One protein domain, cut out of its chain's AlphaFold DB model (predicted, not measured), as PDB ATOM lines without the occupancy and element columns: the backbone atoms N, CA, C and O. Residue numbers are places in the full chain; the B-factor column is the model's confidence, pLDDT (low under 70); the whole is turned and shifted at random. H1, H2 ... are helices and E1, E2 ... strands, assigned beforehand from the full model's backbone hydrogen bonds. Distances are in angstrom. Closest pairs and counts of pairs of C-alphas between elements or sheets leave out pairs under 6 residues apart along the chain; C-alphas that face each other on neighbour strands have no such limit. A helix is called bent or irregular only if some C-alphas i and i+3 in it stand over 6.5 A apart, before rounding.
ATOM      1  N   LYS A  96     -20.913  20.524 -34.061       92.75
ATOM      2  CA  LYS A  96     -19.528  20.953 -34.341       92.75
ATOM      3  C   LYS A  96     -18.529  20.447 -33.301       92.75
ATOM      4  O   LYS A  96     -17.380  20.171 -33.637       92.75
ATOM      5  N   PHE A  97     -18.950  20.371 -32.036       93.31
ATOM      6  CA  PHE A  97     -18.085  19.864 -30.977       93.31
ATOM      7  C   PHE A  97     -17.922  18.359 -31.142       93.31
ATOM      8  O   PHE A  97     -16.802  17.869 -31.156       93.31
ATOM      9  N   LYS A  98     -19.022  17.650 -31.403       91.44
ATOM     10  CA  LYS A  98     -19.022  16.210 -31.637       91.44
ATOM     11  C   LYS A  98     -18.139  15.776 -32.811       91.44
ATOM     12  O   LYS A  98     -17.421  14.789 -32.686       91.44
ATOM     13  N   THR A  99     -18.140  16.510 -33.927       90.75
ATOM     14  CA  THR A  99     -17.243  16.226 -35.069       90.75
ATOM     15  C   THR A  99     -15.771  16.458 -34.732       90.75
ATOM     16  O   THR A  99     -14.898  15.730 -35.202       90.75
ATOM     17  N   LEU A 100     -15.485  17.475 -33.914       92.88
ATOM     18  CA  LEU A 100     -14.130  17.766 -33.458       92.88
ATOM     19  C   LEU A 100     -13.664  16.697 -32.464       92.88
ATOM     20  O   LEU A 100     -12.579  16.146 -32.630       92.88
ATOM     21  N   GLU A 101     -14.496  16.369 -31.473       93.62
ATOM     22  CA  GLU A 101     -14.235  15.326 -30.479       93.62
ATOM     23  C   GLU A 101     -14.001  13.981 -31.173       93.62
ATOM     24  O   GLU A 101     -12.996  13.333 -30.900       93.62
ATOM     25  N   SER A 102     -14.855  13.585 -32.123       93.56
ATOM     26  CA  SER A 102     -14.700  12.301 -32.812       93.56
ATOM     27  C   SER A 102     -13.399  12.218 -33.610       93.56
ATOM     28  O   SER A 102     -12.711  11.202 -33.564       93.56
ATOM     29  N   THR A 103     -13.021  13.298 -34.294       92.94
ATOM     30  CA  THR A 103     -11.787  13.362 -35.085       92.94
ATOM     31  C   THR A 103     -10.552  13.268 -34.190       92.94
ATOM     32  O   THR A 103      -9.687  12.419 -34.407       92.94
ATOM     33  N   TRP A 104     -10.481  14.095 -33.145       94.19
ATOM     34  CA  TRP A 104      -9.307  14.159 -32.274       94.19
ATOM     35  C   TRP A 104      -9.170  12.951 -31.359       94.19
ATOM     36  O   TRP A 104      -8.055  12.468 -31.179       94.19
ATOM     37  N   VAL A 105     -10.272  12.427 -30.817       94.06
ATOM     38  CA  VAL A 105     -10.233  11.202 -30.008       94.06
ATOM     39  C   VAL A 105      -9.796  10.018 -30.867       94.06
ATOM     40  O   VAL A 105      -8.999   9.208 -30.408       94.06
ATOM     41  N   ALA A 106     -10.235   9.935 -32.127       93.38
ATOM     42  CA  ALA A 106      -9.790   8.872 -33.025       93.38
ATOM     43  C   ALA A 106      -8.293   8.979 -33.375       93.38
ATOM     44  O   ALA A 106      -7.597   7.967 -33.426       93.38
ATOM     45  N   ILE A 107      -7.775  10.194 -33.586       93.62
ATOM     46  CA  ILE A 107      -6.338  10.417 -33.821       93.62
ATOM     47  C   ILE A 107      -5.521  10.095 -32.563       93.62
ATOM     48  O   ILE A 107      -4.499   9.421 -32.659       93.62
ATOM     49  N   ASP A 108      -5.970  10.533 -31.387       94.25
ATOM     50  CA  ASP A 108      -5.330  10.212 -30.106       94.25
ATOM     51  C   ASP A 108      -5.283   8.694 -29.875       94.25
ATOM     52  O   ASP A 108      -4.246   8.143 -29.503       94.25
ATOM     53  N   ASP A 109      -6.374   8.000 -30.191       92.44
ATOM     54  CA  ASP A 109      -6.465   6.545 -30.132       92.44
ATOM     55  C   ASP A 109      -5.479   5.861 -31.106       92.44
ATOM     56  O   ASP A 109      -4.836   4.871 -30.752       92.44
ATOM     57  N   LEU A 110      -5.282   6.404 -32.316       92.50
ATOM     58  CA  LEU A 110      -4.267   5.930 -33.271       92.50
ATOM     59  C   LEU A 110      -2.836   6.138 -32.754       92.50
ATOM     60  O   LEU A 110      -2.001   5.238 -32.863       92.50
ATOM     61  N   VAL A 111      -2.546   7.317 -32.203       93.06
ATOM     62  CA  VAL A 111      -1.214   7.678 -31.693       93.06
ATOM     63  C   VAL A 111      -0.844   6.818 -30.488       93.06
ATOM     64  O   VAL A 111       0.290   6.351 -30.409       93.06
ATOM     65  N   LYS A 112      -1.788   6.557 -29.577       91.50
ATOM     66  CA  LYS A 112      -1.562   5.717 -28.389       91.50
ATOM     67  C   LYS A 112      -1.192   4.276 -28.727       91.50
ATOM     68  O   LYS A 112      -0.335   3.705 -28.055       91.50
ATOM     69  N   ASP A 113      -1.808   3.709 -29.760       88.62
ATOM     70  CA  ASP A 113      -1.550   2.327 -30.182       88.62
ATOM     71  C   ASP A 113      -0.298   2.184 -31.065       88.62
ATOM     72  O   ASP A 113       0.199   1.073 -31.261       88.62
ATOM     73  N   THR A 114       0.230   3.283 -31.613       90.06
ATOM     74  CA  THR A 114       1.344   3.234 -32.567       90.06
ATOM     75  C   THR A 114       2.701   3.201 -31.859       90.06
ATOM     76  O   THR A 114       3.040   4.074 -31.061       90.06
ATOM     77  N   ASN A 115       3.539   2.217 -32.204       89.25
ATOM     78  CA  ASN A 115       4.915   2.151 -31.718       89.25
ATOM     79  C   ASN A 115       5.866   2.996 -32.586       89.25
ATOM     80  O   ASN A 115       6.453   2.507 -33.549       89.25
ATOM     81  N   PHE A 116       6.095   4.250 -32.194       89.00
ATOM     82  CA  PHE A 116       7.009   5.160 -32.902       89.00
ATOM     83  C   PHE A 116       8.484   4.715 -32.905       89.00
ATOM     84  O   PHE A 116       9.271   5.219 -33.703       89.00
ATOM     85  N   GLN A 117       8.887   3.756 -32.060       87.62
ATOM     86  CA  GLN A 117      10.250   3.207 -32.101       87.62
ATOM     87  C   GLN A 117      10.492   2.316 -33.327       87.62
ATOM     88  O   GLN A 117      11.642   2.066 -33.678       87.62
ATOM     89  N   ALA A 118       9.427   1.858 -33.992       86.75
ATOM     90  CA  ALA A 118       9.491   1.038 -35.198       86.75
ATOM     91  C   ALA A 118       9.673   1.864 -36.494       86.75
ATOM     92  O   ALA A 118       9.377   1.373 -37.576       86.75
ATOM     93  N   ASN A 119      10.163   3.110 -36.408       87.69
ATOM     94  CA  ASN A 119      10.299   4.047 -37.537       87.69
ATOM     95  C   ASN A 119       8.977   4.379 -38.254       87.69
ATOM     96  O   ASN A 119       8.967   4.669 -39.447       87.69
ATOM     97  N   ILE A 120       7.864   4.371 -37.523       90.12
ATOM     98  CA  ILE A 120       6.567   4.811 -38.039       90.12
ATOM     99  C   ILE A 120       6.440   6.314 -37.790       90.12
ATOM    100  O   ILE A 120       6.636   6.774 -36.663       90.12
ATOM    101  N   LYS A 121       6.096   7.075 -38.829       91.06
ATOM    102  CA  LYS A 121       5.758   8.499 -38.732       91.06
ATOM    103  C   LYS A 121       4.318   8.713 -39.172       91.06
ATOM    104  O   LYS A 121       3.833   8.033 -40.073       91.06
ATOM    105  N   ILE A 122       3.638   9.626 -38.491       92.25
ATOM    106  CA  ILE A 122       2.258  10.004 -38.784       92.25
ATOM    107  C   ILE A 122       2.259  11.507 -39.019       92.25
ATOM    108  O   ILE A 122       2.513  12.270 -38.087       92.25
ATOM    109  N   ASP A 123       1.949  11.911 -40.246       92.44
ATOM    110  CA  ASP A 123       1.784  13.311 -40.615       92.44
ATOM    111  C   ASP A 123       0.300  13.654 -40.700       92.44
ATOM    112  O   ASP A 123      -0.507  12.910 -41.263       92.44
ATOM    113  N   LEU A 124      -0.066  14.789 -40.107       93.69
ATOM    114  CA  LEU A 124      -1.439  15.274 -40.069       93.69
ATOM    115  C   LEU A 124      -1.596  16.433 -41.047       93.69
ATOM    116  O   LEU A 124      -0.843  17.408 -41.010       93.69
ATOM    117  N   LEU A 125      -2.611  16.329 -41.896       93.38
ATOM    118  CA  LEU A 125      -3.004  17.364 -42.837       93.38
ATOM    119  C   LEU A 125      -4.463  17.730 -42.556       93.38
ATOM    120  O   LEU A 125      -5.360  16.926 -42.797       93.38
ATOM    121  N   ASP A 126      -4.679  18.934 -42.032       93.50
ATOM    122  CA  ASP A 126      -6.017  19.480 -41.802       93.50
ATOM    123  C   ASP A 126      -6.556  20.074 -43.104       93.50
ATOM    124  O   ASP A 126      -6.044  21.091 -43.581       93.50
ATOM    125  N   VAL A 127      -7.517  19.381 -43.715       93.25
ATOM    126  CA  VAL A 127      -8.226  19.829 -44.917       93.25
ATOM    127  C   VAL A 127      -9.653  19.294 -44.869       93.25
ATOM    128  O   VAL A 127      -9.897  18.128 -44.532       93.25
ATOM    129  N   THR A 128     -10.613  20.135 -45.227       93.31
ATOM    130  CA  THR A 128     -12.016  19.729 -45.344       93.31
ATOM    131  C   THR A 128     -12.276  18.958 -46.644       93.31
ATOM    132  O   THR A 128     -11.505  19.009 -47.602       93.31
ATOM    133  N   LYS A 129     -13.385  18.212 -46.699       92.12
ATOM    134  CA  LYS A 129     -13.774  17.480 -47.916       92.12
ATOM    135  C   LYS A 129     -14.023  18.432 -49.097       92.12
ATOM    136  O   LYS A 129     -13.600  18.123 -50.205       92.12
ATOM    137  N   GLU A 130     -14.652  19.573 -48.815       92.75
ATOM    138  CA  GLU A 130     -15.008  20.624 -49.779       92.75
ATOM    139  C   GLU A 130     -13.754  21.278 -50.380       92.75
ATOM    140  O   GLU A 130     -13.639  21.382 -51.595       92.75
ATOM    141  N   GLU A 131     -12.754  21.618 -49.559       93.38
ATOM    142  CA  GLU A 131     -11.493  22.200 -50.049       93.38
ATOM    143  C   GLU A 131     -10.720  21.253 -50.980       93.38
ATOM    144  O   GLU A 131     -10.128  21.695 -51.967       93.38
ATOM    145  N   LEU A 132     -10.717  19.942 -50.695       91.81
ATOM    146  CA  LEU A 132     -10.105  18.959 -51.598       91.81
ATOM    147  C   LEU A 132     -10.902  18.790 -52.891       91.81
ATOM    148  O   LEU A 132     -10.308  18.582 -53.946       91.81
ATOM    149  N   GLU A 133     -12.229  18.861 -52.817       91.62
ATOM    150  CA  GLU A 133     -13.090  18.807 -53.998       91.62
ATOM    151  C   GLU A 133     -12.822  19.993 -54.929       91.62
ATOM    152  O   GLU A 133     -12.571  19.791 -56.117       91.62
ATOM    153  N   GLU A 134     -12.745  21.209 -54.382       91.56
ATOM    154  CA  GLU A 134     -12.408  22.416 -55.139       91.56
ATOM    155  C   GLU A 134     -11.019  22.327 -55.798       91.56
ATOM    156  O   GLU A 134     -10.870  22.690 -56.970       91.56
ATOM    157  N   ASP A 135     -10.005  21.808 -55.089       91.00
ATOM    158  CA  ASP A 135      -8.654  21.601 -55.642       91.00
ATOM    159  C   ASP A 135      -8.670  20.606 -56.816       91.00
ATOM    160  O   ASP A 135      -8.039  20.841 -57.855       91.00
ATOM    161  N   PHE A 136      -9.426  19.512 -56.695       90.38
ATOM    162  CA  PHE A 136      -9.554  18.517 -57.761       90.38
ATOM    163  C   PHE A 136     -10.348  19.026 -58.964       90.38
ATOM    164  O   PHE A 136      -9.982  18.715 -60.100       90.38
ATOM    165  N   ASP A 137     -11.384  19.829 -58.745       88.25
ATOM    166  CA  ASP A 137     -12.183  20.411 -59.821       88.25
ATOM    167  C   ASP A 137     -11.385  21.448 -60.618       88.25
ATOM    168  O   ASP A 137     -11.360  21.404 -61.858       88.25
ATOM    169  N   CYS A 138     -10.648  22.320 -59.919       86.50
ATOM    170  CA  CYS A 138      -9.757  23.306 -60.536       86.50
ATOM    171  C   CYS A 138      -8.650  22.641 -61.367       86.50
ATOM    172  O   CYS A 138      -8.275  23.151 -62.426       86.50
ATOM    173  N   ASN A 139      -8.161  21.482 -60.919       84.00
ATOM    174  CA  ASN A 139      -7.071  20.734 -61.547       84.00
ATOM    175  C   ASN A 139      -7.551  19.472 -62.290       84.00
ATOM    176  O   ASN A 139      -6.783  18.539 -62.529       84.00
ATOM    177  N   SER A 140      -8.815  19.442 -62.719       74.62
ATOM    178  CA  SER A 140      -9.438  18.264 -63.348       74.62
ATOM    179  C   SER A 140      -8.768  17.813 -64.657       74.62
ATOM    180  O   SER A 140      -8.821  16.627 -65.005       74.62
ATOM    181  N   ILE A 141      -8.116  18.738 -65.375       80.44
ATOM    182  CA  ILE A 141      -7.362  18.468 -66.614       80.44
ATOM    183  C   ILE A 141      -5.989  17.856 -66.307       80.44
ATOM    184  O   ILE A 141      -5.557  16.946 -67.015       80.44
ATOM    185  N   ASP A 142      -5.315  18.341 -65.262       83.81
ATOM    186  CA  ASP A 142      -3.974  17.911 -64.877       83.81
ATOM    187  C   ASP A 142      -3.844  17.827 -63.353       83.81
ATOM    188  O   ASP A 142      -3.665  18.828 -62.658       83.81
ATOM    189  N   ILE A 143      -3.880  16.594 -62.844       84.75
ATOM    190  CA  ILE A 143      -3.791  16.306 -61.410       84.75
ATOM    191  C   ILE A 143      -2.439  16.719 -60.810       84.75
ATOM    192  O   ILE A 143      -2.340  16.893 -59.599       84.75
ATOM    193  N   THR A 144      -1.399  16.908 -61.631       84.62
ATOM    194  CA  THR A 144      -0.085  17.341 -61.138       84.62
ATOM    195  C   THR A 144      -0.101  18.781 -60.616       84.62
ATOM    196  O   THR A 144       0.743  19.160 -59.797       84.62
ATOM    197  N   GLY A 145      -1.092  19.572 -61.043       84.94
ATOM    198  CA  GLY A 145      -1.345  20.924 -60.556       84.94
ATOM    199  C   GLY A 145      -1.956  20.978 -59.155       84.94
ATOM    200  O   GLY A 145      -1.790  22.005 -58.491       84.94
ATOM    201  N   ALA A 146      -2.587  19.892 -58.692       89.06
ATOM    202  CA  ALA A 146      -3.258  19.830 -57.397       89.06
ATOM    203  C   ALA A 146      -2.271  20.016 -56.240       89.06
ATOM    204  O   ALA A 146      -1.155  19.477 -56.235       89.06
ATOM    205  N   ASP A 147      -2.678  20.762 -55.222       90.62
ATOM    206  CA  ASP A 147      -1.808  21.051 -54.085       90.62
ATOM    207  C   ASP A 147      -1.592  19.819 -53.207       90.62
ATOM    208  O   ASP A 147      -0.496  19.631 -52.664       90.62
ATOM    209  N   LEU A 148      -2.584  18.927 -53.135       90.88
ATOM    210  CA  LEU A 148      -2.399  17.621 -52.508       90.88
ATOM    211  C   LEU A 148      -1.321  16.802 -53.231       90.88
ATOM    212  O   LEU A 148      -0.444  16.231 -52.581       90.88
ATOM    213  N   PHE A 149      -1.330  16.792 -54.567       90.44
ATOM    214  CA  PHE A 149      -0.335  16.065 -55.357       90.44
ATOM    215  C   PHE A 149       1.079  16.591 -55.093       90.44
ATOM    216  O   PHE A 149       2.001  15.812 -54.857       90.44
ATOM    217  N   LYS A 150       1.260  17.914 -55.040       91.12
ATOM    218  CA  LYS A 150       2.564  18.515 -54.714       91.12
ATOM    219  C   LYS A 150       3.049  18.126 -53.316       91.12
ATOM    220  O   LYS A 150       4.241  17.903 -53.126       91.12
ATOM    221  N   LYS A 151       2.147  18.051 -52.332       90.94
ATOM    222  CA  LYS A 151       2.496  17.672 -50.953       90.94
ATOM    223  C   LYS A 151       2.864  16.193 -50.830       90.94
ATOM    224  O   LYS A 151       3.850  15.888 -50.175       90.94
ATOM    225  N   VAL A 152       2.095  15.303 -51.455       90.94
ATOM    226  CA  VAL A 152       2.280  13.851 -51.323       90.94
ATOM    227  C   VAL A 152       3.390  13.339 -52.242       90.94
ATOM    228  O   VAL A 152       4.250  12.579 -51.810       90.94
ATOM    229  N   TYR A 153       3.388  13.759 -53.509       90.75
ATOM    230  CA  TYR A 153       4.317  13.256 -54.518       90.75
ATOM    231  C   TYR A 153       5.585  14.109 -54.613       90.75
ATOM    232  O   TYR A 153       6.682  13.602 -54.408       90.75
ATOM    233  N   VAL A 154       5.464  15.411 -54.891       89.00
ATOM    234  CA  VAL A 154       6.637  16.244 -55.234       89.00
ATOM    235  C   VAL A 154       7.562  16.472 -54.037       89.00
ATOM    236  O   VAL A 154       8.779  16.413 -54.185       89.00
ATOM    237  N   LYS A 155       7.007  16.751 -52.852       88.19
ATOM    238  CA  LYS A 155       7.815  17.062 -51.660       88.19
ATOM    239  C   LYS A 155       8.510  15.855 -51.041       88.19
ATOM    240  O   LYS A 155       9.583  16.037 -50.481       88.19
ATOM    241  N   GLU A 156       7.905  14.676 -51.141       86.19
ATOM    242  CA  GLU A 156       8.413  13.475 -50.480       86.19
ATOM    243  C   GLU A 156       8.902  12.434 -51.485       86.19
ATOM    244  O   GLU A 156      10.082  12.099 -51.497       86.19
ATOM    245  N   TYR A 157       8.019  11.950 -52.364       85.56
ATOM    246  CA  TYR A 157       8.337  10.848 -53.275       85.56
ATOM    247  C   TYR A 157       9.375  11.224 -54.352       85.56
ATOM    248  O   TYR A 157      10.279  10.441 -54.632       85.56
ATOM    249  N   ASP A 158       9.263  12.415 -54.946       87.88
ATOM    250  CA  ASP A 158      10.152  12.902 -56.021       87.88
ATOM    251  C   ASP A 158      11.372  13.686 -55.496       87.88
ATOM    252  O   ASP A 158      12.253  14.103 -56.251       87.88
ATOM    253  N   GLN A 159      11.454  13.896 -54.180       89.81
ATOM    254  CA  GLN A 159      12.532  14.647 -53.549       89.81
ATOM    255  C   GLN A 159      13.677  13.715 -53.133       89.81
ATOM    256  O   GLN A 159      13.493  12.718 -52.435       89.81
ATOM    257  N   PHE A 160      14.915  14.072 -53.492       85.50
ATOM    258  CA  PHE A 160      16.091  13.326 -53.040       85.50
ATOM    259  C   PHE A 160      16.203  13.355 -51.510       85.50
ATOM    260  O   PHE A 160      16.422  14.415 -50.922       85.50
ATOM    261  N   GLY A 161      16.099  12.175 -50.891       88.00
ATOM    262  CA  GLY A 161      16.143  12.008 -49.438       88.00
ATOM    263  C   GLY A 161      14.819  12.288 -48.720       88.00
ATOM    264  O   GLY A 161      14.844  12.395 -47.497       88.00
ATOM    265  N   GLY A 162      13.706  12.424 -49.453       86.00
ATOM    266  CA  GLY A 162      12.362  12.475 -48.875       86.00
ATOM    267  C   GLY A 162      11.902  11.117 -48.341       86.00
ATOM    268  O   GLY A 162      12.504  10.076 -48.630       86.00
ATOM    269  N   GLU A 163      10.836  11.131 -47.544       87.81
ATOM    270  CA  GLU A 163      10.257   9.926 -46.953       87.81
ATOM    271  C   GLU A 163       8.869   9.678 -47.561       87.81
ATOM    272  O   GLU A 163       7.915  10.380 -47.231       87.81
ATOM    273  N   PRO A 164       8.720   8.700 -48.474       89.81
ATOM    274  CA  PRO A 164       7.459   8.506 -49.172       89.81
ATOM    275  C   PRO A 164       6.356   8.038 -48.216       89.81
ATOM    276  O   PRO A 164       6.563   7.161 -47.374       89.81
ATOM    277  N   TYR A 165       5.152   8.580 -48.400       91.75
ATOM    278  CA  TYR A 165       3.980   8.166 -47.634       91.75
ATOM    279  C   TYR A 165       3.574   6.731 -47.983       91.75
ATOM    280  O   TYR A 165       3.340   6.406 -49.144       91.75
ATOM    281  N   GLY A 166       3.446   5.870 -46.970       90.81
ATOM    282  CA  GLY A 166       3.041   4.475 -47.169       90.81
ATOM    283  C   GLY A 166       1.543   4.294 -47.432       90.81
ATOM    284  O   GLY A 166       1.150   3.400 -48.173       90.81
ATOM    285  N   SER A 167       0.690   5.123 -46.830       93.25
ATOM    286  CA  SER A 167      -0.762   5.115 -47.038       93.25
ATOM    287  C   SER A 167      -1.346   6.469 -46.644       93.25
ATOM    288  O   SER A 167      -0.806   7.155 -45.779       93.25
ATOM    289  N   MET A 168      -2.452   6.847 -47.283       95.00
ATOM    290  CA  MET A 168      -3.217   8.045 -46.955       95.00
ATOM    291  C   MET A 168      -4.522   7.639 -46.275       95.00
ATOM    292  O   MET A 168      -5.263   6.809 -46.800       95.00
ATOM    293  N   ILE A 169      -4.828   8.234 -45.125       95.38
ATOM    294  CA  ILE A 169      -6.050   7.939 -44.370       95.38
ATOM    295  C   ILE A 169      -6.942   9.175 -44.405       95.38
ATOM    296  O   ILE A 169      -6.578  10.227 -43.888       95.38
ATOM    297  N   GLY A 170      -8.109   9.046 -45.029       94.38
ATOM    298  CA  GLY A 170      -9.133  10.082 -45.060       94.38
ATOM    299  C   GLY A 170     -10.152   9.866 -43.953       94.38
ATOM    300  O   GLY A 170     -10.790   8.817 -43.883       94.38
ATOM    301  N   LEU A 171     -10.368  10.883 -43.120       93.62
ATOM    302  CA  LEU A 171     -11.437  10.879 -42.118       93.62
ATOM    303  C   LEU A 171     -12.760  11.386 -42.705       93.62
ATOM    304  O   LEU A 171     -13.491  12.136 -42.067       93.62
ATOM    305  N   TYR A 172     -13.081  10.949 -43.923       93.56
ATOM    306  CA  TYR A 172     -14.287  11.349 -44.637       93.56
ATOM    307  C   TYR A 172     -15.271  10.195 -44.768       93.56
ATOM    308  O   TYR A 172     -14.936   9.015 -44.612       93.56
ATOM    309  N   GLU A 173     -16.494  10.560 -45.117       92.00
ATOM    310  CA  GLU A 173     -17.548   9.620 -45.447       92.00
ATOM    311  C   GLU A 173     -17.978   9.802 -46.888       92.00
ATOM    312  O   GLU A 173     -18.315  10.907 -47.332       92.00
ATOM    313  N   PHE A 174     -17.944   8.690 -47.613       93.88
ATOM    314  CA  PHE A 174     -18.334   8.639 -49.009       93.88
ATOM    315  C   PHE A 174     -19.669   7.931 -49.178       93.88
ATOM    316  O   PHE A 174     -19.961   6.911 -48.547       93.88
ATOM    317  N   THR A 175     -20.473   8.495 -50.060       91.94
ATOM    318  CA  THR A 175     -21.777   8.007 -50.481       91.94
ATOM    319  C   THR A 175     -21.720   7.601 -51.959       91.94
ATOM    320  O   THR A 175     -20.655   7.482 -52.565       91.94
ATOM    321  N   ARG A 176     -22.890   7.356 -52.558       87.25
ATOM    322  CA  ARG A 176     -23.050   7.033 -53.983       87.25
ATOM    323  C   ARG A 176     -23.352   8.278 -54.835       87.25
ATOM    324  O   ARG A 176     -23.881   8.147 -55.941       87.25
ATOM    325  N   THR A 177     -23.106   9.487 -54.336       90.94
ATOM    326  CA  THR A 177     -23.306  10.697 -55.142       90.94
ATOM    327  C   THR A 177     -22.296  10.742 -56.299       90.94
ATOM    328  O   THR A 177     -21.179  10.236 -56.177       90.94
ATOM    329  N   PRO A 178     -22.669  11.298 -57.468       90.75
ATOM    330  CA  PRO A 178     -21.729  11.485 -58.574       90.75
ATOM    331  C   PRO A 178     -20.499  12.323 -58.193       90.75
ATOM    332  O   PRO A 178     -19.413  12.022 -58.677       90.75
ATOM    333  N   GLU A 179     -20.681  13.310 -57.313       91.31
ATOM    334  CA  GLU A 179     -19.630  14.150 -56.717       91.31
ATOM    335  C   GLU A 179     -18.615  13.291 -55.950       91.31
ATOM    336  O   GLU A 179     -17.439  13.264 -56.301       91.31
ATOM    337  N   ASP A 180     -19.079  12.440 -55.026       93.25
ATOM    338  CA  ASP A 180     -18.203  11.533 -54.270       93.25
ATOM    339  C   ASP A 180     -17.442  10.559 -55.178       93.25
ATOM    340  O   ASP A 180     -16.279  10.240 -54.932       93.25
ATOM    341  N   ILE A 181     -18.074  10.082 -56.253       92.56
ATOM    342  CA  ILE A 181     -17.417   9.199 -57.226       92.56
ATOM    343  C   ILE A 181     -16.335   9.954 -58.009       92.56
ATOM    344  O   ILE A 181     -15.273   9.387 -58.278       92.56
ATOM    345  N   ALA A 182     -16.587  11.208 -58.389       91.38
ATOM    346  CA  ALA A 182     -15.600  12.050 -59.059       91.38
ATOM    347  C   ALA A 182     -14.420  12.364 -58.127       91.38
ATOM    348  O   ALA A 182     -13.270  12.192 -58.535       91.38
ATOM    349  N   TRP A 183     -14.705  12.694 -56.865       93.44
ATOM    350  CA  TRP A 183     -13.712  12.916 -55.817       93.44
ATOM    351  C   TRP A 183     -12.827  11.683 -55.613       93.44
ATOM    352  O   TRP A 183     -11.600  11.765 -55.678       93.44
ATOM    353  N   LEU A 184     -13.436  10.502 -55.453       94.25
ATOM    354  CA  LEU A 184     -12.700   9.243 -55.300       94.25
ATOM    355  C   LEU A 184     -11.879   8.918 -56.550       94.25
ATOM    356  O   LEU A 184     -10.746   8.466 -56.442       94.25
ATOM    357  N   SER A 185     -12.406   9.182 -57.743       92.19
ATOM    358  CA  SER A 185     -11.666   9.026 -58.999       92.19
ATOM    359  C   SER A 185     -10.423   9.924 -59.052       92.19
ATOM    360  O   SER A 185      -9.337   9.455 -59.396       92.19
ATOM    361  N   ALA A 186     -10.540  11.194 -58.650       92.31
ATOM    362  CA  ALA A 186      -9.411  12.120 -58.572       92.31
ATOM    363  C   ALA A 186      -8.370  11.673 -57.530       92.31
ATOM    364  O   ALA A 186      -7.189  11.546 -57.863       92.31
ATOM    365  N   MET A 187      -8.808  11.326 -56.316       93.44
ATOM    366  CA  MET A 187      -7.926  10.817 -55.263       93.44
ATOM    367  C   MET A 187      -7.224   9.519 -55.678       93.44
ATOM    368  O   MET A 187      -6.034   9.343 -55.432       93.44
ATOM    369  N   GLY A 188      -7.927   8.624 -56.372       93.12
ATOM    370  CA  GLY A 188      -7.364   7.377 -56.884       93.12
ATOM    371  C   GLY A 188      -6.246   7.607 -57.898       93.12
ATOM    372  O   GLY A 188      -5.268   6.862 -57.897       93.12
ATOM    373  N   LYS A 189      -6.325   8.664 -58.720       91.44
ATOM    374  CA  LYS A 189      -5.214   9.066 -59.604       91.44
ATOM    375  C   LYS A 189      -3.997   9.506 -58.796       91.44
ATOM    376  O   LYS A 189      -2.901   9.039 -59.090       91.44
ATOM    377  N   VAL A 190      -4.190  10.353 -57.779       91.81
ATOM    378  CA  VAL A 190      -3.100  10.806 -56.893       91.81
ATOM    379  C   VAL A 190      -2.447   9.606 -56.207       91.81
ATOM    380  O   VAL A 190      -1.238   9.430 -56.320       91.81
ATOM    381  N   ALA A 191      -3.255   8.740 -55.592       93.50
ATOM    382  CA  ALA A 191      -2.818   7.533 -54.892       93.50
ATOM    383  C   ALA A 191      -2.060   6.547 -55.795       93.50
ATOM    384  O   ALA A 191      -1.079   5.937 -55.373       93.50
ATOM    385  N   THR A 192      -2.490   6.406 -57.055       91.50
ATOM    386  CA  THR A 192      -1.823   5.532 -58.032       91.50
ATOM    387  C   THR A 192      -0.426   6.049 -58.379       91.50
ATOM    388  O   THR A 192       0.503   5.254 -58.492       91.50
ATOM    389  N   VAL A 193      -0.263   7.369 -58.535       90.38
ATOM    390  CA  VAL A 193       1.027   7.982 -58.898       90.38
ATOM    391  C   VAL A 193       1.983   8.040 -57.705       90.38
ATOM    392  O   VAL A 193       3.179   7.829 -57.880       90.38
ATOM    393  N   SER A 194       1.475   8.281 -56.493       89.44
ATOM    394  CA  SER A 194       2.286   8.282 -55.267       89.44
ATOM    395  C   SER A 194       2.543   6.895 -54.679       89.44
ATOM    396  O   SER A 194       3.279   6.787 -53.703       89.44
ATOM    397  N   HIS A 195       1.937   5.843 -55.240       90.94
ATOM    398  CA  HIS A 195       1.938   4.485 -54.688       90.94
ATOM    399  C   HIS A 195       1.482   4.402 -53.218       90.94
ATOM    400  O   HIS A 195       1.808   3.444 -52.518       90.94
ATOM    401  N   ALA A 196       0.678   5.368 -52.769       93.38
ATOM    402  CA  ALA A 196       0.138   5.431 -51.418       93.38
ATOM    403  C   ALA A 196      -1.377   5.161 -51.467       93.38
ATOM    404  O   ALA A 196      -2.135   6.051 -51.858       93.38
ATOM    405  N   PRO A 197      -1.861   3.956 -51.104       95.06
ATOM    406  CA  PRO A 197      -3.289   3.661 -51.108       95.06
ATOM    407  C   PRO A 197      -4.052   4.587 -50.157       95.06
ATOM    408  O   PRO A 197      -3.618   4.828 -49.023       95.06
ATOM    409  N   PHE A 198      -5.198   5.075 -50.626       96.38
ATOM    410  CA  PHE A 198      -6.109   5.933 -49.880       96.38
ATOM    411  C   PHE A 198      -7.196   5.098 -49.204       96.38
ATOM    412  O   PHE A 198      -7.940   4.378 -49.869       96.38
ATOM    413  N   VAL A 199      -7.312   5.206 -47.884       96.44
ATOM    414  CA  VAL A 199      -8.308   4.490 -47.085       96.44
ATOM    415  C   VAL A 199      -9.224   5.484 -46.390       96.44
ATOM    416  O   VAL A 199      -8.756   6.377 -45.694       96.44
ATOM    417  N   SER A 200     -10.532   5.314 -46.548       95.81
ATOM    418  CA  SER A 200     -11.550   6.147 -45.899       95.81
ATOM    419  C   SER A 200     -12.740   5.298 -45.443       95.81
ATOM    420  O   SER A 200     -12.666   4.065 -45.444       95.81
ATOM    421  N   SER A 201     -13.844   5.926 -45.039       94.75
ATOM    422  CA  SER A 201     -15.088   5.231 -44.696       94.75
ATOM    423  C   SER A 201     -16.207   5.440 -45.709       94.75
ATOM    424  O   SER A 201     -16.283   6.465 -46.392       94.75
ATOM    425  N   ALA A 202     -17.082   4.440 -45.806       93.12
ATOM    426  CA  ALA A 202     -18.333   4.525 -46.544       93.12
ATOM    427  C   ALA A 202     -19.498   4.791 -45.586       93.12
ATOM    428  O   ALA A 202     -19.608   4.164 -44.532       93.12
ATOM    429  N   SER A 203     -20.402   5.681 -45.987       91.06
ATOM    430  CA  SER A 203     -21.676   5.880 -45.300       91.06
ATOM    431  C   SER A 203     -22.642   4.728 -45.621       91.06
ATOM    432  O   SER A 203     -22.646   4.249 -46.762       91.06
ATOM    433  N   PRO A 204     -23.520   4.308 -44.686       89.50
ATOM    434  CA  PRO A 204     -24.607   3.362 -44.970       89.50
ATOM    435  C   PRO A 204     -25.478   3.774 -46.170       89.50
ATOM    436  O   PRO A 204     -25.981   2.916 -46.900       89.50
ATOM    437  N   GLN A 205     -25.561   5.082 -46.447       89.56
ATOM    438  CA  GLN A 205     -26.277   5.641 -47.596       89.56
ATOM    439  C   GLN A 205     -25.728   5.168 -48.946       89.56
ATOM    440  O   GLN A 205     -26.448   5.203 -49.944       89.56
ATOM    441  N   LEU A 206     -24.482   4.681 -49.004       88.81
ATOM    442  CA  LEU A 206     -23.929   4.063 -50.209       88.81
ATOM    443  C   LEU A 206     -24.806   2.896 -50.688       88.81
ATOM    444  O   LEU A 206     -24.961   2.712 -51.895       88.81
ATOM    445  N   PHE A 207     -25.418   2.158 -49.759       88.56
ATOM    446  CA  PHE A 207     -26.289   1.011 -50.022       88.56
ATOM    447  C   PHE A 207     -27.789   1.362 -50.054       88.56
ATOM    448  O   PHE A 207     -28.618   0.458 -50.018       88.56
ATOM    449  N   ASP A 208     -28.151   2.648 -50.161       86.06
ATOM    450  CA  ASP A 208     -29.529   3.155 -50.013       86.06
ATOM    451  C   ASP A 208     -30.139   2.850 -48.607       86.06
ATOM    452  O   ASP A 208     -31.361   2.794 -48.465       86.06
ATOM    453  N   CYS A 209     -29.307   2.681 -47.565       86.31
ATOM    454  CA  CYS A 209     -29.727   2.481 -46.165       86.31
ATOM    455  C   CYS A 209     -29.486   3.738 -45.312       86.31
ATOM    456  O   CYS A 209     -28.479   4.427 -45.487       86.31
ATOM    457  N   ASN A 210     -30.370   4.016 -44.352       84.06
ATOM    458  CA  ASN A 210     -30.218   5.150 -43.432       84.06
ATOM    459  C   ASN A 210     -29.425   4.778 -42.176       84.06
ATOM    460  O   ASN A 210     -28.695   5.612 -41.643       84.06
ATOM    461  N   SER A 211     -29.553   3.528 -41.720       84.62
ATOM    462  CA  SER A 211     -28.831   2.996 -40.561       84.62
ATOM    463  C   SER A 211     -28.003   1.769 -40.934       84.62
ATOM    464  O   SER A 211     -28.279   1.061 -41.907       84.62
ATOM    465  N   ILE A 212     -26.976   1.501 -40.130       85.56
ATOM    466  CA  ILE A 212     -26.192   0.272 -40.225       85.56
ATOM    467  C   ILE A 212     -27.025  -0.969 -39.871       85.56
ATOM    468  O   ILE A 212     -26.781  -2.050 -40.405       85.56
ATOM    469  N   GLU A 213     -28.046  -0.810 -39.028       85.31
ATOM    470  CA  GLU A 213     -28.968  -1.890 -38.679       85.31
ATOM    471  C   GLU A 213     -29.751  -2.366 -39.906       85.31
ATOM    472  O   GLU A 213     -29.845  -3.567 -40.154       85.31
ATOM    473  N   GLU A 214     -30.229  -1.436 -40.739       86.56
ATOM    474  CA  GLU A 214     -30.909  -1.756 -41.999       86.56
ATOM    475  C   GLU A 214     -29.978  -2.489 -42.966       86.56
ATOM    476  O   GLU A 214     -30.399  -3.433 -43.636       86.56
ATOM    477  N   LEU A 215     -28.696  -2.106 -42.996       86.56
ATOM    478  CA  LEU A 215     -27.700  -2.786 -43.819       86.56
ATOM    479  C   LEU A 215     -27.510  -4.246 -43.387       86.56
ATOM    480  O   LEU A 215     -27.356  -5.119 -44.240       86.56
ATOM    481  N   SER A 216     -27.571  -4.530 -42.081       87.50
ATOM    482  CA  SER A 216     -27.455  -5.896 -41.551       87.50
ATOM    483  C   SER A 216     -28.614  -6.818 -41.961       87.50
ATOM    484  O   SER A 216     -28.452  -8.037 -41.984       87.50
ATOM    485  N   LEU A 217     -29.771  -6.248 -42.321       89.12
ATOM    486  CA  LEU A 217     -30.944  -6.998 -42.776       89.12
ATOM    487  C   LEU A 217     -30.836  -7.435 -44.243       89.12
ATOM    488  O   LEU A 217     -31.600  -8.299 -44.687       89.12
ATOM    489  N   ILE A 218     -29.909  -6.856 -45.013       86.81
ATOM    490  CA  ILE A 218     -29.728  -7.201 -46.422       86.81
ATOM    491  C   ILE A 218     -29.018  -8.551 -46.526       86.81
ATOM    492  O   ILE A 218     -27.856  -8.705 -46.161       86.81
ATOM    493  N   THR A 219     -29.724  -9.535 -47.079       85.69
ATOM    494  CA  THR A 219     -29.208 -10.897 -47.276       85.69
ATOM    495  C   THR A 219     -28.376 -11.049 -48.550       85.69
ATOM    496  O   THR A 219     -27.454 -11.860 -48.569       85.69
ATOM    497  N   ASP A 220     -28.669 -10.268 -49.595       88.62
ATOM    498  CA  ASP A 220     -27.968 -10.311 -50.883       88.62
ATOM    499  C   ASP A 220     -27.447  -8.925 -51.302       88.62
ATOM    500  O   ASP A 220     -28.146  -8.110 -51.912       88.62
ATOM    501  N   LEU A 221     -26.179  -8.662 -50.972       86.75
ATOM    502  CA  LEU A 221     -25.472  -7.440 -51.371       86.75
ATOM    503  C   LEU A 221     -25.072  -7.447 -52.854       86.75
ATOM    504  O   LEU A 221     -24.942  -6.381 -53.465       86.75
ATOM    505  N   GLU A 222     -24.869  -8.618 -53.456       86.69
ATOM    506  CA  GLU A 222     -24.492  -8.714 -54.868       86.69
ATOM    507  C   GLU A 222     -25.683  -8.341 -55.754       86.69
ATOM    508  O   GLU A 222     -25.562  -7.485 -56.636       86.69
ATOM    509  N   GLY A 223     -26.867  -8.872 -55.435       87.75
ATOM    510  CA  GLY A 223     -28.126  -8.476 -56.056       87.75
ATOM    511  C   GLY A 223     -28.380  -6.972 -55.941       87.75
ATOM    512  O   GLY A 223     -28.668  -6.321 -56.948       87.75
ATOM    513  N   LEU A 224     -28.178  -6.390 -54.753       87.19
ATOM    514  CA  LEU A 224     -28.336  -4.949 -54.534       87.19
ATOM    515  C   LEU A 224     -27.382  -4.134 -55.420       87.19
ATOM    516  O   LEU A 224     -27.819  -3.256 -56.166       87.19
ATOM    517  N   THR A 225     -26.087  -4.455 -55.386       86.00
ATOM    518  CA  THR A 225     -25.060  -3.717 -56.139       86.00
ATOM    519  C   THR A 225     -25.139  -3.934 -57.650       86.00
ATOM    520  O   THR A 225     -24.624  -3.114 -58.407       86.00
ATOM    521  N   SER A 226     -25.814  -4.984 -58.125       89.00
ATOM    522  CA  SER A 226     -26.080  -5.202 -59.553       89.00
ATOM    523  C   SER A 226     -27.155  -4.266 -60.124       89.00
ATOM    524  O   SER A 226     -27.238  -4.081 -61.344       89.00
ATOM    525  N   HIS A 227     -27.963  -3.639 -59.262       89.12
ATOM    526  CA  HIS A 227     -29.052  -2.769 -59.686       89.12
ATOM    527  C   HIS A 227     -28.523  -1.575 -60.516       89.12
ATOM    528  O   HIS A 227     -27.504  -0.979 -60.156       89.12
ATOM    529  N   PRO A 228     -29.222  -1.127 -61.581       88.88
ATOM    530  CA  PRO A 228     -28.765  -0.029 -62.446       88.88
ATOM    531  C   PRO A 228     -28.432   1.289 -61.725       88.88
ATOM    532  O   PRO A 228     -27.625   2.076 -62.218       88.88
ATOM    533  N   LYS A 229     -29.002   1.508 -60.533       87.38
ATOM    534  CA  LYS A 229     -28.664   2.628 -59.628       87.38
ATOM    535  C   LYS A 229     -27.173   2.673 -59.264       87.38
ATOM    536  O   LYS A 229     -26.602   3.752 -59.137       87.38
ATOM    537  N   PHE A 230     -26.531   1.513 -59.152       88.81
ATOM    538  CA  PHE A 230     -25.099   1.375 -58.891       88.81
ATOM    539  C   PHE A 230     -24.261   1.416 -60.172       88.81
ATOM    540  O   PHE A 230     -23.058   1.190 -60.124       88.81
ATOM    541  N   GLY A 231     -24.848   1.725 -61.334       90.88
ATOM    542  CA  GLY A 231     -24.133   1.734 -62.609       90.88
ATOM    543  C   GLY A 231     -22.900   2.644 -62.614       90.88
ATOM    544  O   GLY A 231     -21.855   2.235 -63.112       90.88
ATOM    545  N   ALA A 232     -22.990   3.846 -62.035       91.38
ATOM    546  CA  ALA A 232     -21.850   4.761 -61.912       91.38
ATOM    547  C   ALA A 232     -20.772   4.214 -60.960       91.38
ATOM    548  O   ALA A 232     -19.599   4.158 -61.322       91.38
ATOM    549  N   TRP A 233     -21.185   3.712 -59.794       92.06
ATOM    550  CA  TRP A 233     -20.301   3.085 -58.810       92.06
ATOM    551  C   TRP A 233     -19.567   1.862 -59.380       92.06
ATOM    552  O   TRP A 233     -18.353   1.734 -59.263       92.06
ATOM    553  N   ASN A 234     -20.278   0.987 -60.088       92.06
ATOM    554  CA  ASN A 234     -19.703  -0.198 -60.719       92.06
ATOM    555  C   ASN A 234     -18.785   0.143 -61.895       92.06
ATOM    556  O   ASN A 234     -17.855  -0.612 -62.172       92.06
ATOM    557  N   LYS A 235     -19.028   1.255 -62.601       93.25
ATOM    558  CA  LYS A 235     -18.074   1.778 -63.589       93.25
ATOM    559  C   LYS A 235     -16.793   2.237 -62.903       93.25
ATOM    560  O   LYS A 235     -15.723   1.855 -63.359       93.25
ATOM    561  N   PHE A 236     -16.908   2.981 -61.802       93.00
ATOM    562  CA  PHE A 236     -15.766   3.404 -60.994       93.00
ATOM    563  C   PHE A 236     -14.969   2.207 -60.459       93.00
ATOM    564  O   PHE A 236     -13.773   2.136 -60.682       93.00
ATOM    565  N   ARG A 237     -15.621   1.182 -59.897       92.50
ATOM    566  CA  ARG A 237     -14.945  -0.045 -59.423       92.50
ATOM    567  C   ARG A 237     -14.150  -0.803 -60.493       92.50
ATOM    568  O   ARG A 237     -13.318  -1.631 -60.143       92.50
ATOM    569  N   LYS A 238     -14.439  -0.584 -61.779       93.00
ATOM    570  CA  LYS A 238     -13.726  -1.213 -62.903       93.00
ATOM    571  C   LYS A 238     -12.538  -0.385 -63.399       93.00
ATOM    572  O   LYS A 238     -11.844  -0.841 -64.305       93.00
ATOM    573  N   THR A 239     -12.328   0.822 -62.879       93.88
ATOM    574  CA  THR A 239     -11.166   1.640 -63.238       93.88
ATOM    575  C   THR A 239      -9.927   1.169 -62.484       93.88
ATOM    576  O   THR A 239     -10.015   0.591 -61.404       93.88
ATOM    577  N   GLU A 240      -8.749   1.439 -63.043       90.19
ATOM    578  CA  GLU A 240      -7.469   1.106 -62.406       90.19
ATOM    579  C   GLU A 240      -7.264   1.869 -61.087       90.19
ATOM    580  O   GLU A 240      -6.783   1.305 -60.105       90.19
ATOM    581  N   GLN A 241      -7.734   3.119 -61.040       89.88
ATOM    582  CA  GLN A 241      -7.644   4.024 -59.887       89.88
ATOM    583  C   GLN A 241      -8.350   3.469 -58.642       89.88
ATOM    584  O   GLN A 241      -7.899   3.705 -57.524       89.88
ATOM    585  N   ALA A 242      -9.428   2.697 -58.821       92.88
ATOM    586  CA  ALA A 242     -10.161   2.093 -57.710       92.88
ATOM    587  C   ALA A 242      -9.335   1.046 -56.941       92.88
ATOM    588  O   ALA A 242      -9.644   0.759 -55.789       92.88
ATOM    589  N   THR A 243      -8.268   0.505 -57.538       93.38
ATOM    590  CA  THR A 243      -7.385  -0.486 -56.896       93.38
ATOM    591  C   THR A 243      -6.649   0.090 -55.684       93.38
ATOM    592  O   THR A 243      -6.348  -0.641 -54.745       93.38
ATOM    593  N   TYR A 244      -6.383   1.400 -55.687       95.31
ATOM    594  CA  TYR A 244      -5.686   2.101 -54.607       95.31
ATOM    595  C   TYR A 244      -6.636   2.680 -53.551       95.31
ATOM    596  O   TYR A 244      -6.176   3.375 -52.648       95.31
ATOM    597  N   ILE A 245      -7.943   2.419 -53.647       96.06
ATOM    598  CA  ILE A 245      -8.948   2.990 -52.749       96.06
ATOM    599  C   ILE A 245      -9.560   1.900 -51.877       96.06
ATOM    600  O   ILE A 245     -10.200   0.968 -52.364       96.06
ATOM    601  N   GLY A 246      -9.407   2.059 -50.565       95.19
ATOM    602  CA  GLY A 246     -10.079   1.261 -49.549       95.19
ATOM    603  C   GLY A 246     -11.208   2.052 -48.898       95.19
ATOM    604  O   GLY A 246     -10.991   3.151 -48.398       95.19
ATOM    605  N   LEU A 247     -12.413   1.488 -48.855       95.19
ATOM    606  CA  LEU A 247     -13.503   2.029 -48.046       95.19
ATOM    607  C   LEU A 247     -13.853   1.048 -46.934       95.19
ATOM    608  O   LEU A 247     -14.066  -0.139 -47.176       95.19
ATOM    609  N   THR A 248     -13.903   1.565 -45.714       94.56
ATOM    610  CA  THR A 248     -14.187   0.812 -44.496       94.56
ATOM    611  C   THR A 248     -15.600   1.106 -44.003       94.56
ATOM    612  O   THR A 248     -16.119   2.211 -44.158       94.56
ATOM    613  N   LEU A 249     -16.238   0.089 -43.439       90.75
ATOM    614  CA  LEU A 249     -17.569   0.141 -42.840       90.75
ATOM    615  C   LEU A 249     -17.646  -1.027 -41.837       90.75
ATOM    616  O   LEU A 249     -17.101  -2.091 -42.152       90.75
ATOM    617  N   PRO A 250     -18.283  -0.888 -40.655       90.94
ATOM    618  CA  PRO A 250     -19.019   0.264 -40.106       90.94
ATOM    619  C   PRO A 250     -18.180   1.210 -39.241       90.94
ATOM    620  O   PRO A 250     -17.060   0.881 -38.866       90.94
ATOM    621  N   ARG A 251     -18.770   2.357 -38.870       89.75
ATOM    622  CA  ARG A 251     -18.253   3.225 -37.796       89.75
ATOM    623  C   ARG A 251     -18.104   2.436 -36.490       89.75
ATOM    624  O   ARG A 251     -18.811   1.454 -36.267       89.75
ATOM    625  N   TYR A 252     -17.218   2.893 -35.611       91.25
ATOM    626  CA  TYR A 252     -16.986   2.267 -34.306       91.25
ATOM    627  C   TYR A 252     -17.142   3.270 -33.165       91.25
ATOM    628  O   TYR A 252     -17.044   4.478 -33.373       91.25
ATOM    629  N   LEU A 253     -17.407   2.770 -31.962       91.94
ATOM    630  CA  LEU A 253     -17.565   3.608 -30.781       91.94
ATOM    631  C   LEU A 253     -16.192   4.064 -30.273       91.94
ATOM    632  O   LEU A 253     -15.353   3.226 -29.949       91.94
ATOM    633  N   LEU A 254     -15.982   5.380 -30.178       91.56
ATOM    634  CA  LEU A 254     -14.727   5.957 -29.678       91.56
ATOM    635  C   LEU A 254     -14.677   6.019 -28.156       91.56
ATOM    636  O   LEU A 254     -13.652   5.743 -27.539       91.56
ATOM    637  N   ARG A 255     -15.796   6.419 -27.552       89.75
ATOM    638  CA  ARG A 255     -15.887   6.712 -26.126       89.75
ATOM    639  C   ARG A 255     -17.184   6.153 -25.562       89.75
ATOM    640  O   ARG A 255     -18.248   6.307 -26.154       89.75
ATOM    641  N   VAL A 256     -17.084   5.540 -24.386       89.31
ATOM    642  CA  VAL A 256     -18.253   5.163 -23.588       89.31
ATOM    643  C   VAL A 256     -18.836   6.429 -22.942       89.31
ATOM    644  O   VAL A 256     -18.063   7.240 -22.419       89.31
ATOM    645  N   PRO A 257     -20.165   6.612 -22.942       90.06
ATOM    646  CA  PRO A 257     -20.821   7.737 -22.282       90.06
ATOM    647  C   PRO A 257     -20.345   7.967 -20.851       90.06
ATOM    648  O   PRO A 257     -20.024   7.009 -20.143       90.06
ATOM    649  N   TYR A 258     -20.298   9.225 -20.423       89.62
ATOM    650  CA  TYR A 258     -19.916   9.538 -19.052       89.62
ATOM    651  C   TYR A 258     -21.018   9.140 -18.077       89.62
ATOM    652  O   TYR A 258     -22.179   9.535 -18.201       89.62
ATOM    653  N   ASP A 259     -20.624   8.378 -17.070       87.94
ATOM    654  CA  ASP A 259     -21.499   7.923 -16.004       87.94
ATOM    655  C   ASP A 259     -20.676   7.796 -14.713       87.94
ATOM    656  O   ASP A 259     -19.575   7.236 -14.754       87.94
ATOM    657  N   PRO A 260     -21.171   8.280 -13.556       86.50
ATOM    658  CA  PRO A 260     -20.393   8.327 -12.316       86.50
ATOM    659  C   PRO A 260     -19.830   6.978 -11.853       86.50
ATOM    660  O   PRO A 260     -18.842   6.943 -11.119       86.50
ATOM    661  N   LEU A 261     -20.470   5.872 -12.247       85.62
ATOM    662  CA  LEU A 261     -20.088   4.523 -11.840       85.62
ATOM    663  C   LEU A 261     -19.182   3.834 -12.863       85.62
ATOM    664  O   LEU A 261     -18.210   3.189 -12.469       85.62
ATOM    665  N   THR A 262     -19.507   3.931 -14.154       85.38
ATOM    666  CA  THR A 262     -18.832   3.157 -15.209       85.38
ATOM    667  C   THR A 262     -17.696   3.917 -15.891       85.38
ATOM    668  O   THR A 262     -16.628   3.342 -16.094       85.38
ATOM    669  N   ASN A 263     -17.890   5.201 -16.201       86.38
ATOM    670  CA  ASN A 263     -16.887   6.060 -16.828       86.38
ATOM    671  C   ASN A 263     -16.951   7.480 -16.231       86.38
ATOM    672  O   ASN A 263     -17.610   8.361 -16.792       86.38
ATOM    673  N   PRO A 264     -16.311   7.720 -15.072       85.81
ATOM    674  CA  PRO A 264     -16.404   9.005 -14.391       85.81
ATOM    675  C   PRO A 264     -15.647  10.103 -15.153       85.81
ATOM    676  O   PRO A 264     -14.484   9.926 -15.516       85.81
ATOM    677  N   ALA A 265     -16.249  11.290 -15.291       80.38
ATOM    678  CA  ALA A 265     -15.673  12.463 -15.972       80.38
ATOM    679  C   ALA A 265     -14.517  13.157 -15.200       80.38
ATOM    680  O   ALA A 265     -14.205  14.330 -15.409       80.38
ATOM    681  N   GLY A 266     -13.856  12.439 -14.285       79.69
ATOM    682  CA  GLY A 266     -12.729  12.925 -13.491       79.69
ATOM    683  C   GLY A 266     -13.103  13.516 -12.124       79.69
ATOM    684  O   GLY A 266     -14.179  13.290 -11.577       79.69
ATOM    685  N   LYS A 267     -12.157  14.247 -11.508       72.81
ATOM    686  CA  LYS A 267     -12.278  14.727 -10.112       72.81
ATOM    687  C   LYS A 267     -13.186  15.949  -9.942       72.81
ATOM    688  O   LYS A 267     -13.683  16.144  -8.835       72.81
ATOM    689  N   ALA A 268     -13.349  16.753 -10.993       70.56
ATOM    690  CA  ALA A 268     -14.121  17.996 -10.967       70.56
ATOM    691  C   ALA A 268     -15.629  17.757 -11.146       70.56
ATOM    692  O   ALA A 268     -16.427  18.442 -10.524       70.56
ATOM    693  N   LEU A 269     -16.007  16.751 -11.941       76.25
ATOM    694  CA  LEU A 269     -17.389  16.431 -12.297       76.25
ATOM    695  C   LEU A 269     -17.724  14.991 -11.885       76.25
ATOM    696  O   LEU A 269     -17.910  14.108 -12.717       76.25
ATOM    697  N   LYS A 270     -17.756  14.731 -10.573       75.31
ATOM    698  CA  LYS A 270     -17.962  13.368 -10.040       75.31
ATOM    699  C   LYS A 270     -19.381  12.841 -10.249       75.31
ATOM    700  O   LYS A 270     -19.549  11.638 -10.403       75.31
ATOM    701  N   THR A 271     -20.374  13.726 -10.228       81.44
ATOM    702  CA  THR A 271     -21.803  13.385 -10.348       81.44
ATOM    703  C   THR A 271     -22.302  13.486 -11.793       81.44
ATOM    704  O   THR A 271     -23.469  13.218 -12.061       81.44
ATOM    705  N   PHE A 272     -21.434  13.871 -12.735       85.88
ATOM    706  CA  PHE A 272     -21.840  14.109 -14.112       85.88
ATOM    707  C   PHE A 272     -22.277  12.817 -14.793       85.88
ATOM    708  O   PHE A 272     -21.546  11.824 -14.813       85.88
ATOM    709  N   LYS A 273     -23.473  12.874 -15.373       87.00
ATOM    710  CA  LYS A 273     -24.051  11.817 -16.183       87.00
ATOM    711  C   LYS A 273     -24.475  12.403 -17.519       87.00
ATOM    712  O   LYS A 273     -25.236  13.372 -17.565       87.00
ATOM    713  N   GLU A 274     -23.993  11.786 -18.587       85.88
ATOM    714  CA  GLU A 274     -24.314  12.194 -19.947       85.88
ATOM    715  C   GLU A 274     -25.796  11.906 -20.231       85.88
ATOM    716  O   GLU A 274     -26.291  10.786 -20.050       85.88
ATOM    717  N   GLY A 275     -26.536  12.955 -20.585       79.25
ATOM    718  CA  GLY A 275     -27.972  12.900 -20.843       79.25
ATOM    719  C   GLY A 275     -28.241  12.506 -22.287       79.25
ATOM    720  O   GLY A 275     -28.391  13.379 -23.131       79.25
ATOM    721  N   MET A 276     -28.298  11.206 -22.563       79.12
ATOM    722  CA  MET A 276     -28.451  10.673 -23.920       79.12
ATOM    723  C   MET A 276     -29.520   9.590 -24.006       79.12
ATOM    724  O   MET A 276     -29.805   8.881 -23.031       79.12
ATOM    725  N   ASN A 277     -30.127   9.467 -25.184       79.69
ATOM    726  CA  ASN A 277     -31.091   8.428 -25.474       79.69
ATOM    727  C   ASN A 277     -30.355   7.160 -25.918       79.69
ATOM    728  O   ASN A 277     -29.866   7.068 -27.035       79.69
ATOM    729  N   TYR A 278     -30.313   6.143 -25.056       77.25
ATOM    730  CA  TYR A 278     -29.624   4.878 -25.350       77.25
ATOM    731  C   TYR A 278     -30.163   4.138 -26.582       77.25
ATOM    732  O   TYR A 278     -29.481   3.244 -27.079       77.25
ATOM    733  N   PHE A 279     -31.373   4.481 -27.034       76.56
ATOM    734  CA  PHE A 279     -32.017   3.905 -28.214       76.56
ATOM    735  C   PHE A 279     -31.742   4.680 -29.506       76.56
ATOM    736  O   PHE A 279     -32.124   4.200 -30.567       76.56
ATOM    737  N   ASP A 280     -31.153   5.877 -29.424       78.50
ATOM    738  CA  ASP A 280     -30.763   6.639 -30.605       78.50
ATOM    739  C   ASP A 280     -29.265   6.464 -30.850       78.50
ATOM    740  O   ASP A 280     -28.420   6.916 -30.073       78.50
ATOM    741  N   ASP A 281     -28.931   5.808 -31.958       77.75
ATOM    742  CA  ASP A 281     -27.546   5.611 -32.365       77.75
ATOM    743  C   ASP A 281     -26.835   6.950 -32.568       77.75
ATOM    744  O   ASP A 281     -25.628   7.040 -32.355       77.75
ATOM    745  N   GLN A 282     -27.546   8.015 -32.949       79.50
ATOM    746  CA  GLN A 282     -26.903   9.289 -33.257       79.50
ATOM    747  C   GLN A 282     -26.304   9.986 -32.043       79.50
ATOM    748  O   GLN A 282     -25.423  10.821 -32.242       79.50
ATOM    749  N   ASP A 283     -26.704   9.634 -30.821       83.38
ATOM    750  CA  ASP A 283     -26.208  10.268 -29.596       83.38
ATOM    751  C   ASP A 283     -24.794   9.797 -29.228       83.38
ATOM    752  O   ASP A 283     -24.007  10.569 -28.679       83.38
ATOM    753  N   TYR A 284     -24.392   8.595 -29.644       88.19
ATOM    754  CA  TYR A 284     -23.057   8.067 -29.357       88.19
ATOM    755  C   TYR A 284     -21.944   8.783 -30.131       88.19
ATOM    756  O   TYR A 284     -22.140   9.299 -31.238       88.19
ATOM    757  N   LEU A 285     -20.740   8.795 -29.554       90.81
ATOM    758  CA  LEU A 285     -19.546   9.316 -30.213       90.81
ATOM    759  C   LEU A 285     -18.960   8.264 -31.164       90.81
ATOM    760  O   LEU A 285     -18.134   7.429 -30.783       90.81
ATOM    761  N   TRP A 286     -19.401   8.322 -32.416       91.50
ATOM    762  CA  TRP A 286     -18.903   7.458 -33.480       91.50
ATOM    763  C   TRP A 286     -17.619   7.996 -34.104       91.50
ATOM    764  O   TRP A 286     -17.527   9.172 -34.456       91.50
ATOM    765  N   GLY A 287     -16.655   7.102 -34.290       91.69
ATOM    766  CA  GLY A 287     -15.415   7.342 -35.012       91.69
ATOM    767  C   GLY A 287     -15.404   6.704 -36.393       91.69
ATOM    768  O   GLY A 287     -16.104   5.726 -36.676       91.69
ATOM    769  N   ASN A 288     -14.553   7.256 -37.251       93.25
ATOM    770  CA  ASN A 288     -14.328   6.755 -38.597       93.25
ATOM    771  C   ASN A 288     -13.464   5.482 -38.566       93.25
ATOM    772  O   ASN A 288     -12.327   5.497 -38.090       93.25
ATOM    773  N   SER A 289     -13.979   4.380 -39.115       93.25
ATOM    774  CA  SER A 289     -13.312   3.071 -39.138       93.25
ATOM    775  C   SER A 289     -11.994   3.023 -39.906       93.25
ATOM    776  O   SER A 289     -11.217   2.088 -39.701       93.25
ATOM    777  N   ALA A 290     -11.696   4.025 -40.735       94.56
ATOM    778  CA  ALA A 290     -10.406   4.142 -41.405       94.56
ATOM    779  C   ALA A 290      -9.246   4.189 -40.391       94.56
ATOM    780  O   ALA A 290      -8.178   3.640 -40.653       94.56
ATOM    781  N   ILE A 291      -9.485   4.730 -39.190       94.06
ATOM    782  CA  ILE A 291      -8.515   4.720 -38.087       94.06
ATOM    783  C   ILE A 291      -8.232   3.305 -37.579       94.06
ATOM    784  O   ILE A 291      -7.080   2.962 -37.332       94.06
ATOM    785  N   LEU A 292      -9.245   2.443 -37.459       93.50
ATOM    786  CA  LEU A 292      -9.021   1.054 -37.043       93.50
ATOM    787  C   LEU A 292      -8.206   0.282 -38.083       93.50
ATOM    788  O   LEU A 292      -7.356  -0.535 -37.726       93.50
ATOM    789  N   PHE A 293      -8.436   0.559 -39.368       93.88
ATOM    790  CA  PHE A 293      -7.613   0.007 -40.437       93.88
ATOM    791  C   PHE A 293      -6.166   0.506 -40.333       93.88
ATOM    792  O   PHE A 293      -5.239  -0.302 -40.367       93.88
ATOM    793  N   ALA A 294      -5.975   1.809 -40.111       93.44
ATOM    794  CA  ALA A 294      -4.663   2.414 -39.897       93.44
ATOM    795  C   ALA A 294      -3.913   1.796 -38.709       93.44
ATOM    796  O   ALA A 294      -2.737   1.465 -38.826       93.44
ATOM    797  N   LYS A 295      -4.599   1.536 -37.589       92.94
ATOM    798  CA  LYS A 295      -4.016   0.835 -36.434       92.94
ATOM    799  C   LYS A 295      -3.472  -0.541 -36.806       92.94
ATOM    800  O   LYS A 295      -2.376  -0.915 -36.391       92.94
ATOM    801  N   LYS A 296      -4.228  -1.310 -37.598       92.31
ATOM    802  CA  LYS A 296      -3.778  -2.627 -38.069       92.31
ATOM    803  C   LYS A 296      -2.607  -2.514 -39.028       92.31
ATOM    804  O   LYS A 296      -1.669  -3.289 -38.893       92.31
ATOM    805  N   LEU A 297      -2.635  -1.534 -39.925       91.44
ATOM    806  CA  LEU A 297      -1.531  -1.232 -40.825       91.44
ATOM    807  C   LEU A 297      -0.251  -0.938 -40.027       91.44
ATOM    808  O   LEU A 297       0.740  -1.634 -40.217       91.44
ATOM    809  N   ASN A 298      -0.313  -0.037 -39.045       90.06
ATOM    810  CA  ASN A 298       0.817   0.312 -38.176       90.06
ATOM    811  C   ASN A 298       1.332  -0.862 -37.331       90.06
ATOM    812  O   ASN A 298       2.500  -0.884 -36.977       90.06
ATOM    813  N   THR A 299       0.477  -1.828 -36.985       87.44
ATOM    814  CA  THR A 299       0.896  -3.019 -36.222       87.44
ATOM    815  C   THR A 299       1.591  -4.061 -37.105       87.44
ATOM    816  O   THR A 299       2.342  -4.894 -36.602       87.44
ATOM    817  N   CYS A 300       1.288  -4.078 -38.405       84.94
ATOM    818  CA  CYS A 300       1.862  -5.032 -39.354       84.94
ATOM    819  C   CYS A 300       3.268  -4.642 -39.833       84.94
ATOM    820  O   CYS A 300       4.002  -5.530 -40.270       84.94
ATOM    821  N   PHE A 301       3.600  -3.348 -39.803       76.88
ATOM    822  CA  PHE A 301       4.930  -2.818 -40.116       76.88
ATOM    823  C   PHE A 301       5.866  -2.922 -38.907       76.88
ATOM    824  O   PHE A 301       7.053  -3.249 -39.135       76.88
TER     825      PHE A 301
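This is residues 96 to 301 of the 301 residues of the protein "VipB domain-containing protein" of Piscirickettsia litoralis (UniProt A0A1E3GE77). A small, twisted parallel sheet of three strands sits in the middle, with H4 over one face and H10 over the other; H1 packs beside H10, and H2 and H3 pack on H4. H5 to H8 make an arc past one end of the strands, while residues 249 to 289 loop far out, their base tied by a short antiparallel pairing of 252 to 253 with 286 to 287. The 206 printed residues hold ten named helices and three strands, mostly helix, in the order H1 H2 H3 E1 H4 E2 H5 H6 H7 H8 H9 E3 H10. The sheet order is E1 E2 E3; the whole is compact, with a radius of gyration of the C-alphas of 19.3 A and spans of 58 by 48 by 32 A.

H1, residues 96 to 113, begins at C-alpha 96 (-19.528, 20.953, -34.341) and is 26.2 A long. H2 is 129 to 138, H3 147 to 157, and E1 168 to 174, 15.3 A. H4, 178 to 194, is 24.5 A long; E2 is 198 to 202. H5 is 204 to 207, H6 212 to 216, H7 221 to 226, H8 228 to 236 and H9 240 to 244. H8 is irregular, with C-alphas 229 and 232 7.5 A apart. E3 is 245 to 248, and H10, 290 to 300, 15.5 A, ends at C-alpha 300 (1.862, -5.032, -39.354).

N 170 and O 199 of E1 and E2 are 2.8 A apart, within hydrogen-bond range, as are N 200 and O 246 of E2 and E3, 2.9 A. E1, H4, E2 form a strand-helix-strand unit, parallel neighbours joined through a helix, with a right-handed crossover; E2, H5 to H9, E3 form another. H4 and H10 are on opposite faces, at heights over the sheet of 9.1 A and 10.3 A. H1 touches H10 with residues 106 to 113 alone, closest C-alphas Leu 110 and Lys 295, 6.0 A, at a shallow tilt of 8 degrees. The hub H4 touches H3 (Tyr 153 and Ser 194, 5.4 A), H8 (Ile 181 and Trp 233, 6.9 A), H9 (Gly 188 and Gln 241, 4.5 A) and, only just, with 3 pairs within 8 A, H2 (Glu 133 and Trp 183, 6.2 A), these being closest C-alphas. H5 only just touches H6, with 3 pairs within 8 A; H7 is close to H8 but not clearly touching, 7.9 A between the C-alphas of Thr 225 and Asn 234. Every O i to N i+4 pair is within hydrogen-bond range in H1, H2, H4, H6, H7 and H10; H3 has 5 of 7, H8 3 of 5, H9 0 of 1 but 2 of 2 O i to N i+3 pairs, and H5 is too short for such a pair.

The farthest C-alphas, Ile 141 and Thr 271, are 58.3 A apart. The printed part has no cut; the links H1 to H2 and E3 to H10 are long, 15 and 41 residues. Mean pLDDT of the printed part is 89.4, and no printed residue is under 70.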